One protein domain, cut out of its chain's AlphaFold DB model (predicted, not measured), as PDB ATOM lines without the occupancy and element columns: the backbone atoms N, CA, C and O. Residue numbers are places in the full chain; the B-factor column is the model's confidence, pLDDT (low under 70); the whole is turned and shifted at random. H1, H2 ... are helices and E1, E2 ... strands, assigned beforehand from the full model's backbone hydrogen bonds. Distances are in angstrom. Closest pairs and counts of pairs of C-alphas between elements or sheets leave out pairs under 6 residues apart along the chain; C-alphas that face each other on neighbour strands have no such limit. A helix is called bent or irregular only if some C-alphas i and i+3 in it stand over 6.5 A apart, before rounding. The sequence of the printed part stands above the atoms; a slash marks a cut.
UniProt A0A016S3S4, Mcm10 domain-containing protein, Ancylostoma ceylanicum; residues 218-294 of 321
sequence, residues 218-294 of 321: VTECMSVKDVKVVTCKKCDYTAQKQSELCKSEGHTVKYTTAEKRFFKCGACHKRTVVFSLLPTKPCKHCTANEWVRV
ATOM      1  N   VAL A 218     134.699 142.635 130.577       93.56
ATOM      2  CA  VAL A 218     133.777 143.783 130.582       93.56
ATOM      3  C   VAL A 218     132.538 143.526 129.707       93.56
ATOM      4  O   VAL A 218     131.462 144.064 129.981       93.56
ATOM      5  N   THR A 219     132.670 142.708 128.670       93.12
ATOM      6  CA  THR A 219     131.567 142.344 127.774       93.12
ATOM      7  C   THR A 219     130.679 141.246 128.370       93.12
ATOM      8  O   THR A 219     129.476 141.237 128.145       93.12
ATOM      9  N   GLU A 220     131.235 140.355 129.190       93.06
ATOM     10  CA  GLU A 220     130.485 139.280 129.847       93.06
ATOM     11  C   GLU A 220     129.830 139.737 131.163       93.06
ATOM     12  O   GLU A 220     128.725 139.319 131.515       93.06
ATOM     13  N   CYS A 221     130.478 140.642 131.903       93.00
ATOM     14  CA  CYS A 221     130.023 141.053 133.229       93.00
ATOM     15  C   CYS A 221     128.685 141.808 133.201       93.00
ATOM     16  O   CYS A 221     128.622 143.000 132.896       93.00
ATOM     17  N   MET A 222     127.612 141.131 133.622       93.31
ATOM     18  CA  MET A 222     126.260 141.696 133.777       93.31
ATOM     19  C   MET A 222     126.105 142.601 135.006       93.31
ATOM     20  O   MET A 222     125.262 143.504 135.033       93.31
ATOM     21  N   SER A 223     126.886 142.351 136.055       93.12
ATOM     22  CA  SER A 223     126.875 143.143 137.280       93.12
ATOM     23  C   SER A 223     128.231 143.117 137.975       93.12
ATOM     24  O   SER A 223     129.005 142.172 137.841       93.12
ATOM     25  N   VAL A 224     128.525 144.182 138.720       95.06
ATOM     26  CA  VAL A 224     129.722 144.279 139.561       95.06
ATOM     27  C   VAL A 224     129.278 144.235 141.016       95.06
ATOM     28  O   VAL A 224     128.566 145.131 141.478       95.06
ATOM     29  N   LYS A 225     129.677 143.177 141.724       94.25
ATOM     30  CA  LYS A 225     129.378 142.974 143.147       94.25
ATOM     31  C   LYS A 225     130.283 143.850 144.024       94.25
ATOM     32  O   LYS A 225     131.327 144.319 143.574       94.25
ATOM     33  N   ASP A 226     129.847 144.093 145.258       94.19
ATOM     34  CA  ASP A 226     130.634 144.734 146.325       94.19
ATOM     35  C   ASP A 226     131.194 146.131 146.003       94.19
ATOM     36  O   ASP A 226     132.291 146.515 146.419       94.19
ATOM     37  N   VAL A 227     130.418 146.950 145.290       95.38
ATOM     38  CA  VAL A 227     130.797 148.339 145.017       95.38
ATOM     39  C   VAL A 227     130.458 149.207 146.224       95.38
ATOM     40  O   VAL A 227     129.313 149.247 146.672       95.38
ATOM     41  N   LYS A 228     131.446 149.957 146.727       96.19
ATOM     42  CA  LYS A 228     131.222 150.992 147.745       96.19
ATOM     43  C   LYS A 228     130.374 152.116 147.150       96.19
ATOM     44  O   LYS A 228     130.778 152.761 146.180       96.19
ATOM     45  N   VAL A 229     129.214 152.351 147.744       96.81
ATOM     46  CA  VAL A 229     128.257 153.382 147.353       96.81
ATOM     47  C   VAL A 229     127.923 154.282 148.532       96.81
ATOM     48  O   VAL A 229     128.108 153.940 149.699       96.81
ATOM     49  N   VAL A 230     127.440 155.469 148.197       96.56
ATOM     50  CA  VAL A 230     127.036 156.516 149.120       96.56
ATOM     51  C   VAL A 230     125.541 156.735 148.961       96.56
ATOM     52  O   VAL A 230     125.072 157.031 147.860       96.56
ATOM     53  N   THR A 231     124.812 156.629 150.066       96.00
ATOM     54  CA  THR A 231     123.390 156.957 150.146       96.00
ATOM     55  C   THR A 231     123.212 158.220 150.976       96.00
ATOM     56  O   THR A 231     123.626 158.279 152.136       96.00
ATOM     57  N   CYS A 232     122.624 159.258 150.389       96.44
ATOM     58  CA  CYS A 232     122.346 160.507 151.097       96.44
ATOM     59  C   CYS A 232     121.068 160.379 151.928       96.44
ATOM     60  O   CYS A 232     120.054 159.969 151.384       96.44
ATOM     61  N   LYS A 233     121.093 160.772 153.211       95.31
ATOM     62  CA  LYS A 233     119.911 160.698 154.094       95.31
ATOM     63  C   LYS A 233     118.876 161.806 153.854       95.31
ATOM     64  O   LYS A 233     117.763 161.689 154.337       95.31
ATOM     65  N   LYS A 234     119.270 162.917 153.218       95.00
ATOM     66  CA  LYS A 234     118.372 164.056 152.942       95.00
ATOM     67  C   LYS A 234     117.714 163.966 151.563       95.00
ATOM     68  O   LYS A 234     116.597 164.422 151.389       95.00
ATOM     69  N   CYS A 235     118.432 163.424 150.579       93.62
ATOM     70  CA  CYS A 235     117.989 163.369 149.181       93.62
ATOM     71  C   CYS A 235     117.618 161.954 148.712       93.62
ATOM     72  O   CYS A 235     117.241 161.792 147.553       93.62
ATOM     73  N   ASP A 236     117.847 160.939 149.550       92.44
ATOM     74  CA  ASP A 236     117.550 159.520 149.309       92.44
ATOM     75  C   ASP A 236     118.016 158.964 147.954       92.44
ATOM     76  O   ASP A 236     117.427 158.045 147.384       92.44
ATOM     77  N   TYR A 237     119.123 159.489 147.421       92.56
ATOM     78  CA  TYR A 237     119.790 158.899 146.263       92.56
ATOM     79  C   TYR A 237     120.938 157.993 146.699       92.56
ATOM     80  O   TYR A 237     121.613 158.256 147.697       92.56
ATOM     81  N   THR A 238     121.216 156.990 145.867       94.19
ATOM     82  CA  THR A 238     122.378 156.105 145.989       94.19
ATOM     83  C   THR A 238     123.277 156.272 144.770       94.19
ATOM     84  O   THR A 238     122.832 156.114 143.632       94.19
ATOM     85  N   ALA A 239     124.547 156.606 144.995       94.38
ATOM     86  CA  ALA A 239     125.539 156.813 143.943       94.38
ATOM     87  C   ALA A 239     126.922 156.297 144.360       94.38
ATOM     88  O   ALA A 239     127.222 156.180 145.540       94.38
ATOM     89  N   GLN A 240     127.810 156.036 143.397       94.50
ATOM     90  CA  GLN A 240     129.181 155.594 143.699       94.50
ATOM     91  C   GLN A 240     130.009 156.678 144.415       94.50
ATOM     92  O   GLN A 240     130.932 156.379 145.166       94.50
ATOM     93  N   LYS A 241     129.691 157.952 144.166       94.88
ATOM     94  CA  LYS A 241     130.308 159.116 144.804       94.88
ATOM     95  C   LYS A 241     129.201 160.053 145.275       94.88
ATOM     96  O   LYS A 241     128.188 160.184 144.591       94.88
ATOM     97  N   GLN A 242     129.411 160.714 146.409       94.25
ATOM     98  CA  GLN A 242     128.523 161.782 146.868       94.25
ATOM     99  C   GLN A 242     128.490 162.907 145.828       94.25
ATOM    100  O   GLN A 242     129.551 163.312 145.336       94.25
ATOM    101  N   SER A 243     127.291 163.394 145.498       95.62
ATOM    102  CA  SER A 243     127.116 164.528 144.590       95.62
ATOM    103  C   SER A 243     127.781 165.782 145.155       95.62
ATOM    104  O   SER A 243     127.853 165.970 146.369       95.62
ATOM    105  N   GLU A 244     128.269 166.642 144.269       96.25
ATOM    106  CA  GLU A 244     128.933 167.889 144.656       96.25
ATOM    107  C   GLU A 244     127.985 168.817 145.417       96.25
ATOM    108  O   GLU A 244     128.362 169.313 146.472       96.25
ATOM    109  N   LEU A 245     126.725 168.918 144.976       95.38
ATOM    110  CA  LEU A 245     125.680 169.685 145.664       95.38
ATOM    111  C   LEU A 245     125.462 169.202 147.107       95.38
ATOM    112  O   LEU A 245     125.451 169.985 148.050       95.38
ATOM    113  N   CYS A 246     125.399 167.885 147.320       94.69
ATOM    114  CA  CYS A 246     125.240 167.348 148.671       94.69
ATOM    115  C   CYS A 246     126.502 167.474 149.527       94.69
ATOM    116  O   CYS A 246     126.409 167.337 150.746       94.69
ATOM    117  N   LYS A 247     127.675 167.673 148.918       95.31
ATOM    118  CA  LYS A 247     128.897 168.008 149.655       95.31
ATOM    119  C   LYS A 247     128.888 169.474 150.069       95.31
ATOM    120  O   LYS A 247     129.173 169.743 151.229       95.31
ATOM    121  N   SER A 248     128.537 170.390 149.162       96.69
ATOM    122  CA  SER A 248     128.480 171.827 149.457       96.69
ATOM    123  C   SER A 248     127.418 172.166 150.500       96.69
ATOM    124  O   SER A 248     127.663 172.986 151.374       96.69
ATOM    125  N   GLU A 249     126.274 171.483 150.468       95.12
ATOM    126  CA  GLU A 249     125.183 171.660 151.440       95.12
ATOM    127  C   GLU A 249     125.391 170.865 152.746       95.12
ATOM    128  O   GLU A 249     124.542 170.881 153.640       95.12
ATOM    129  N   GLY A 250     126.497 170.120 152.872       94.19
ATOM    130  CA  GLY A 250     126.828 169.380 154.094       94.19
ATOM    131  C   GLY A 250     125.831 168.269 154.441       94.19
ATOM    132  O   GLY A 250     125.445 168.095 155.597       94.19
ATOM    133  N   HIS A 251     125.358 167.508 153.452       95.56
ATOM    134  CA  HIS A 251     124.388 166.443 153.700       95.56
ATOM    135  C   HIS A 251     125.022 165.235 154.390       95.56
ATOM    136  O   HIS A 251     126.086 164.754 154.000       95.56
ATOM    137  N   THR A 252     124.311 164.670 155.366       95.50
ATOM    138  CA  THR A 252     124.717 163.417 156.003       95.50
ATOM    139  C   THR A 252     124.536 162.248 155.038       95.50
ATOM    140  O   THR A 252     123.446 162.021 154.505       95.50
ATOM    141  N   VAL A 253     125.597 161.468 154.853       96.50
ATOM    142  CA  VAL A 253     125.615 160.304 153.965       96.50
ATOM    143  C   VAL A 253     125.940 159.017 154.722       96.50
ATOM    144  O   VAL A 253     126.605 159.041 155.754       96.50
ATOM    145  N   LYS A 254     125.452 157.883 154.214       96.25
ATOM    146  CA  LYS A 254     125.784 156.527 154.666       96.25
ATOM    147  C   LYS A 254     126.595 155.828 153.575       96.25
ATOM    148  O   LYS A 254     126.205 155.875 152.411       96.25
ATOM    149  N   TYR A 255     127.683 155.164 153.948       95.88
ATOM    150  CA  TYR A 255     128.452 154.319 153.035       95.88
ATOM    151  C   TYR A 255     127.954 152.880 153.151       95.88
ATOM    152  O   TYR A 255     127.899 152.336 154.251       95.88
ATOM    153  N   THR A 256     127.571 152.277 152.033       95.62
ATOM    154  CA  THR A 256     127.102 150.887 151.959       95.62
ATOM    155  C   THR A 256     127.775 150.177 150.788       95.62
ATOM    156  O   THR A 256     128.357 150.819 149.914       95.62
ATOM    157  N   THR A 257     127.759 148.848 150.778       96.00
ATOM    158  CA  THR A 257     128.174 148.045 149.624       96.00
ATOM    159  C   THR A 257     126.932 147.598 148.860       96.00
ATOM    160  O   THR A 257     125.955 147.158 149.460       96.00
ATOM    161  N   ALA A 258     126.943 147.749 147.536       95.44
ATOM    162  CA  ALA A 258     125.817 147.389 146.680       95.44
ATOM    163  C   ALA A 258     126.285 146.778 145.355       95.44
ATOM    164  O   ALA A 258     127.419 146.982 144.912       95.44
ATOM    165  N   GLU A 259     125.383 146.049 144.702       95.69
ATOM    166  CA  GLU A 259     125.610 145.502 143.369       95.69
ATOM    167  C   GLU A 259     125.328 146.571 142.306       95.69
ATOM    168  O   GLU A 259     124.234 147.127 142.219       95.69
ATOM    169  N   LYS A 260     126.322 146.857 141.467       95.94
ATOM    170  CA  LYS A 260     126.201 147.786 140.344       95.94
ATOM    171  C   LYS A 260     125.706 147.034 139.117       95.94
ATOM    172  O   LYS A 260     126.375 146.122 138.633       95.94
ATOM    173  N   ARG A 261     124.554 147.441 138.596       95.88
ATOM    174  CA  ARG A 261     123.882 146.801 137.460       95.88
ATOM    175  C   ARG A 261     123.795 147.752 136.273       95.88
ATOM    176  O   ARG A 261     123.683 148.970 136.451       95.88
ATOM    177  N   PHE A 262     123.829 147.193 135.066       96.38
ATOM    178  CA  PHE A 262     123.829 147.952 133.816       96.38
ATOM    179  C   PHE A 262     122.538 147.713 133.030       96.38
ATOM    180  O   PHE A 262     122.084 146.581 132.859       96.38
ATOM    181  N   PHE A 263     121.947 148.804 132.547       96.06
ATOM    182  CA  PHE A 263     120.710 148.796 131.775       96.06
ATOM    183  C   PHE A 263     120.858 149.665 130.527       96.06
ATOM    184  O   PHE A 263     121.571 150.670 130.542       96.06
ATOM    185  N   LYS A 264     120.150 149.311 129.457       95.81
ATOM    186  CA  LYS A 264     119.916 150.162 128.286       95.81
ATOM    187  C   LYS A 264     118.426 150.441 128.153       95.81
ATOM    188  O   LYS A 264     117.602 149.597 128.492       95.81
ATOM    189  N   CYS A 265     118.083 151.620 127.661       96.44
ATOM    190  CA  CYS A 265     116.707 151.928 127.301       96.44
ATOM    191  C   CYS A 265     116.305 151.155 126.031       96.44
ATOM    192  O   CYS A 265     117.092 151.096 125.083       96.44
ATOM    193  N   GLY A 266     115.096 150.591 126.001       94.62
ATOM    194  CA  GLY A 266     114.538 149.930 124.815       94.62
ATOM    195  C   GLY A 266     114.375 150.896 123.640       94.62
ATOM    196  O   GLY A 266     114.897 150.637 122.563       94.62
ATOM    197  N   ALA A 267     113.779 152.066 123.890       94.31
ATOM    198  CA  ALA A 267     113.440 153.038 122.849       94.31
ATOM    199  C   ALA A 267     114.638 153.828 122.281       94.31
ATOM    200  O   ALA A 267     114.741 154.012 121.074       94.31
ATOM    201  N   CYS A 268     115.545 154.328 123.131       94.19
ATOM    202  CA  CYS A 268     116.650 155.206 122.694       94.19
ATOM    203  C   CYS A 268     118.048 154.589 122.839       94.19
ATOM    204  O   CYS A 268     119.049 155.270 122.615       94.19
ATOM    205  N   HIS A 269     118.140 153.343 123.315       93.19
ATOM    206  CA  HIS A 269     119.397 152.623 123.570       93.19
ATOM    207  C   HIS A 269     120.398 153.335 124.494       93.19
ATOM    208  O   HIS A 269     121.543 152.901 124.639       93.19
ATOM    209  N   LYS A 270     119.979 154.393 125.205       94.62
ATOM    210  CA  LYS A 270     120.839 155.046 126.188       94.62
ATOM    211  C   LYS A 270     121.067 154.138 127.391       94.62
ATOM    212  O   LYS A 270     120.126 153.629 128.001       94.62
ATOM    213  N   ARG A 271     122.337 153.991 127.760       94.00
ATOM    214  CA  ARG A 271     122.786 153.212 128.914       94.00
ATOM    215  C   ARG A 271     122.626 153.990 130.219       94.00
ATOM    216  O   ARG A 271     122.922 155.183 130.274       94.00
ATOM    217  N   THR A 272     122.206 153.295 131.269       94.44
ATOM    218  CA  THR A 272     122.091 153.798 132.640       94.44
ATOM    219  C   THR A 272     122.607 152.741 133.613       94.44
ATOM    220  O   THR A 272     122.478 151.540 133.382       94.44
ATOM    221  N   VAL A 273     123.212 153.196 134.706       94.94
ATOM    222  CA  VAL A 273     123.704 152.336 135.785       94.94
ATOM    223  C   VAL A 273     122.847 152.561 137.015       94.94
ATOM    224  O   VAL A 273     122.556 153.707 137.360       94.94
ATOM    225  N   VAL A 274     122.477 151.475 137.683       95.00
ATOM    226  CA  VAL A 274     121.630 151.508 138.871       95.00
ATOM    227  C   VAL A 274     122.148 150.517 139.920       95.00
ATOM    228  O   VAL A 274     122.740 149.496 139.577       95.00
ATOM    229  N   PHE A 275     121.961 150.854 141.199       95.31
ATOM    230  CA  PHE A 275     122.342 150.018 142.351       95.31
ATOM    231  C   PHE A 275     121.155 149.258 142.968       95.31
ATOM    232  O   PHE A 275     121.341 148.402 143.826       95.31
ATOM    233  N   SER A 276     119.929 149.581 142.550       92.00
ATOM    234  CA  SER A 276     118.712 148.820 142.844       92.00
ATOM    235  C   SER A 276     118.475 147.717 141.808       92.00
ATOM    236  O   SER A 276     119.172 147.612 140.796       92.00
ATOM    237  N   LEU A 277     117.454 146.887 142.054       91.69
ATOM    238  CA  LEU A 277     117.126 145.749 141.198       91.69
ATOM    239  C   LEU A 277     116.825 146.162 139.743       91.69
ATOM    240  O   LEU A 277     117.289 145.481 138.825       91.69
ATOM    241  N   LEU A 278     116.085 147.265 139.579       92.19
ATOM    242  CA  LEU A 278     115.636 147.880 138.326       92.19
ATOM    243  C   LEU A 278     115.682 149.421 138.466       92.19
ATOM    244  O   LEU A 278     115.522 149.920 139.590       92.19
ATOM    245  N   PRO A 279     115.887 150.193 137.379       93.44
ATOM    246  CA  PRO A 279     115.758 151.647 137.417       93.44
ATOM    247  C   PRO A 279     114.335 152.089 137.787       93.44
ATOM    248  O   PRO A 279     113.376 151.748 137.106       93.44
ATOM    249  N   THR A 280     114.202 152.885 138.850       91.44
ATOM    250  CA  THR A 280     112.910 153.461 139.279       91.44
ATOM    251  C   THR A 280     112.518 154.693 138.464       91.44
ATOM    252  O   THR A 280     111.347 155.040 138.377       91.44
ATOM    253  N   LYS A 281     113.505 155.395 137.893       91.81
ATOM    254  CA  LYS A 281     113.287 156.634 137.137       91.81
ATOM    255  C   LYS A 281     113.168 156.338 135.635       91.81
ATOM    256  O   LYS A 281     113.914 155.478 135.150       91.81
ATOM    257  N   PRO A 282     112.316 157.074 134.899       94.12
ATOM    258  CA  PRO A 282     112.228 156.973 133.446       94.12
ATOM    259  C   PRO A 282     113.531 157.375 132.763       94.12
ATOM    260  O   PRO A 282     114.405 158.029 133.348       94.12
ATOM    261  N   CYS A 283     113.668 156.994 131.492       94.69
ATOM    262  CA  CYS A 283     114.826 157.381 130.703       94.69
ATOM    263  C   CYS A 283     114.922 158.906 130.584       94.69
ATOM    264  O   CYS A 283     113.989 159.567 130.139       94.69
ATOM    265  N   LYS A 284     116.091 159.470 130.909       92.19
ATOM    266  CA  LYS A 284     116.325 160.925 130.872       92.19
ATOM    267  C   LYS A 284     116.191 161.549 129.477       92.19
ATOM    268  O   LYS A 284     116.012 162.753 129.390       92.19
ATOM    269  N   HIS A 285     116.331 160.756 128.412       93.94
ATOM    270  CA  HIS A 285     116.314 161.258 127.033       93.94
ATOM    271  C   HIS A 285     114.956 161.126 126.344       93.94
ATOM    272  O   HIS A 285     114.558 162.038 125.636       93.94
ATOM    273  N   CYS A 286     114.265 159.997 126.518       93.81
ATOM    274  CA  CYS A 286     113.015 159.706 125.803       93.81
ATOM    275  C   CYS A 286     111.819 159.474 126.730       93.81
ATOM    276  O   CYS A 286     110.737 159.161 126.251       93.81
ATOM    277  N   THR A 287     111.999 159.575 128.051       93.12
ATOM    278  CA  THR A 287     110.969 159.353 129.087       93.12
ATOM    279  C   THR A 287     110.324 157.962 129.122       93.12
ATOM    280  O   THR A 287     109.552 157.675 130.031       93.12
ATOM    281  N   ALA A 288     110.698 157.057 128.213       92.50
ATOM    282  CA  ALA A 288     110.255 155.671 128.230       92.50
ATOM    283  C   ALA A 288     110.747 154.930 129.487       92.50
ATOM    284  O   ALA A 288     111.868 155.148 129.964       92.50
ATOM    285  N   ASN A 289     109.910 154.015 129.981       92.06
ATOM    286  CA  ASN A 289     110.173 153.147 131.138       92.06
ATOM    287  C   ASN A 289     110.589 151.722 130.740       92.06
ATOM    288  O   ASN A 289     110.524 150.799 131.546       92.06
ATOM    289  N   GLU A 290     111.022 151.532 129.498       94.19
ATOM    290  CA  GLU A 290     111.481 150.237 129.011       94.19
ATOM    291  C   GLU A 290     112.991 150.093 129.233       94.19
ATOM    292  O   GLU A 290     113.804 150.764 128.584       94.19
ATOM    293  N   TRP A 291     113.364 149.220 130.168       95.69
ATOM    294  CA  TRP A 291     114.750 148.976 130.561       95.69
ATOM    295  C   TRP A 291     115.146 147.529 130.294       95.69
ATOM    296  O   TRP A 291     114.572 146.598 130.850       95.69
ATOM    297  N   VAL A 292     116.195 147.348 129.495       95.50
ATOM    298  CA  VAL A 292     116.775 146.043 129.172       95.50
ATOM    299  C   VAL A 292     118.096 145.893 129.917       95.50
ATOM    300  O   VAL A 292     118.954 146.778 129.853       95.50
ATOM    301  N   ARG A 293     118.273 144.781 130.635       94.81
ATOM    302  CA  ARG A 293     119.539 144.463 131.310       94.81
ATOM    303  C   ARG A 293     120.626 144.172 130.274       94.81
ATOM    304  O   ARG A 293     120.366 143.507 129.278       94.81
ATOM    305  N   VAL A 294     121.834 144.680 130.509       95.75
ATOM    306  CA  VAL A 294     122.983 144.521 129.605       95.75
ATOM    307  C   VAL A 294     124.273 144.262 130.372       95.75
ATOM    308  O   VAL A 294     124.335 144.483 131.580       95.75
TER     309      VAL A 294
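AT A GLANCE: This is residues 218 to 294 of the 321 residues of the protein "Mcm10 domain-containing protein" of Ancylostoma ceylanicum (UniProt A0A016S3S4). This is an arch: the long, bent strand E2 spans it, with E1 paired along its first part as a two-stranded ribbon. At one foot sit the turn after E1 and the short helix H1; at the other, E3 and E4 pair with E2 from opposite sides, with a long loop, residues 275 to 290, between them in the chain. You have 77 printed residues, under half of them in named elements, with four named strands and one named helix, H1, which comes between E1 and E2 along the chain; the class is mostly strand, and in the branched sheet E2 is the antiparallel neighbour of E1, of E3 and of E4. The whole is only just compact, close to loose, with a radius of gyration of the C-alphas of 13.8 A and spans of 38 by 27 by 17 A.

IN THESE COORDINATES: Find C-alpha 223 at (126.875, 143.143, 137.280); from there E1 runs 22.6 A to residue 232, bending by 78 degrees at residue 226. H1 is residues 244 to 248. E2, residues 253 to 265, covers 29.3 A and bends by 86 degrees at residue 256. E3 is residues 271 to 274, and E4, residues 291 to 293, ends at C-alpha 293, (119.539, 144.463, 131.310).

HOW THE PARTS SIT: Look along E2 for its staggered pairing: E1 and E4 lie on one side of it, E3 on the other side. N 229 and O 256 of E1 and E2 are 2.8 A apart, within hydrogen-bond range. In the hairpin of E2 and E3, N 263 and O 272 are 2.9 A apart; for E2 and E4, N 264 and O 292 are 2.8 A apart. Residues 238 to 239 pair antiparallel with residues 230 to 231 of E1. H1 is not on the sheet, and its O i to N i+4 pair is within hydrogen-bond range. E1 and E3 are apart.

THE WHOLE: The C-alphas of Glu 220 and Glu 249, the two farthest apart, are 39.3 A apart. The printed part has no cut; the links E1 to H1 and E3 to E4 are long. No printed residue is under 70 in pLDDT.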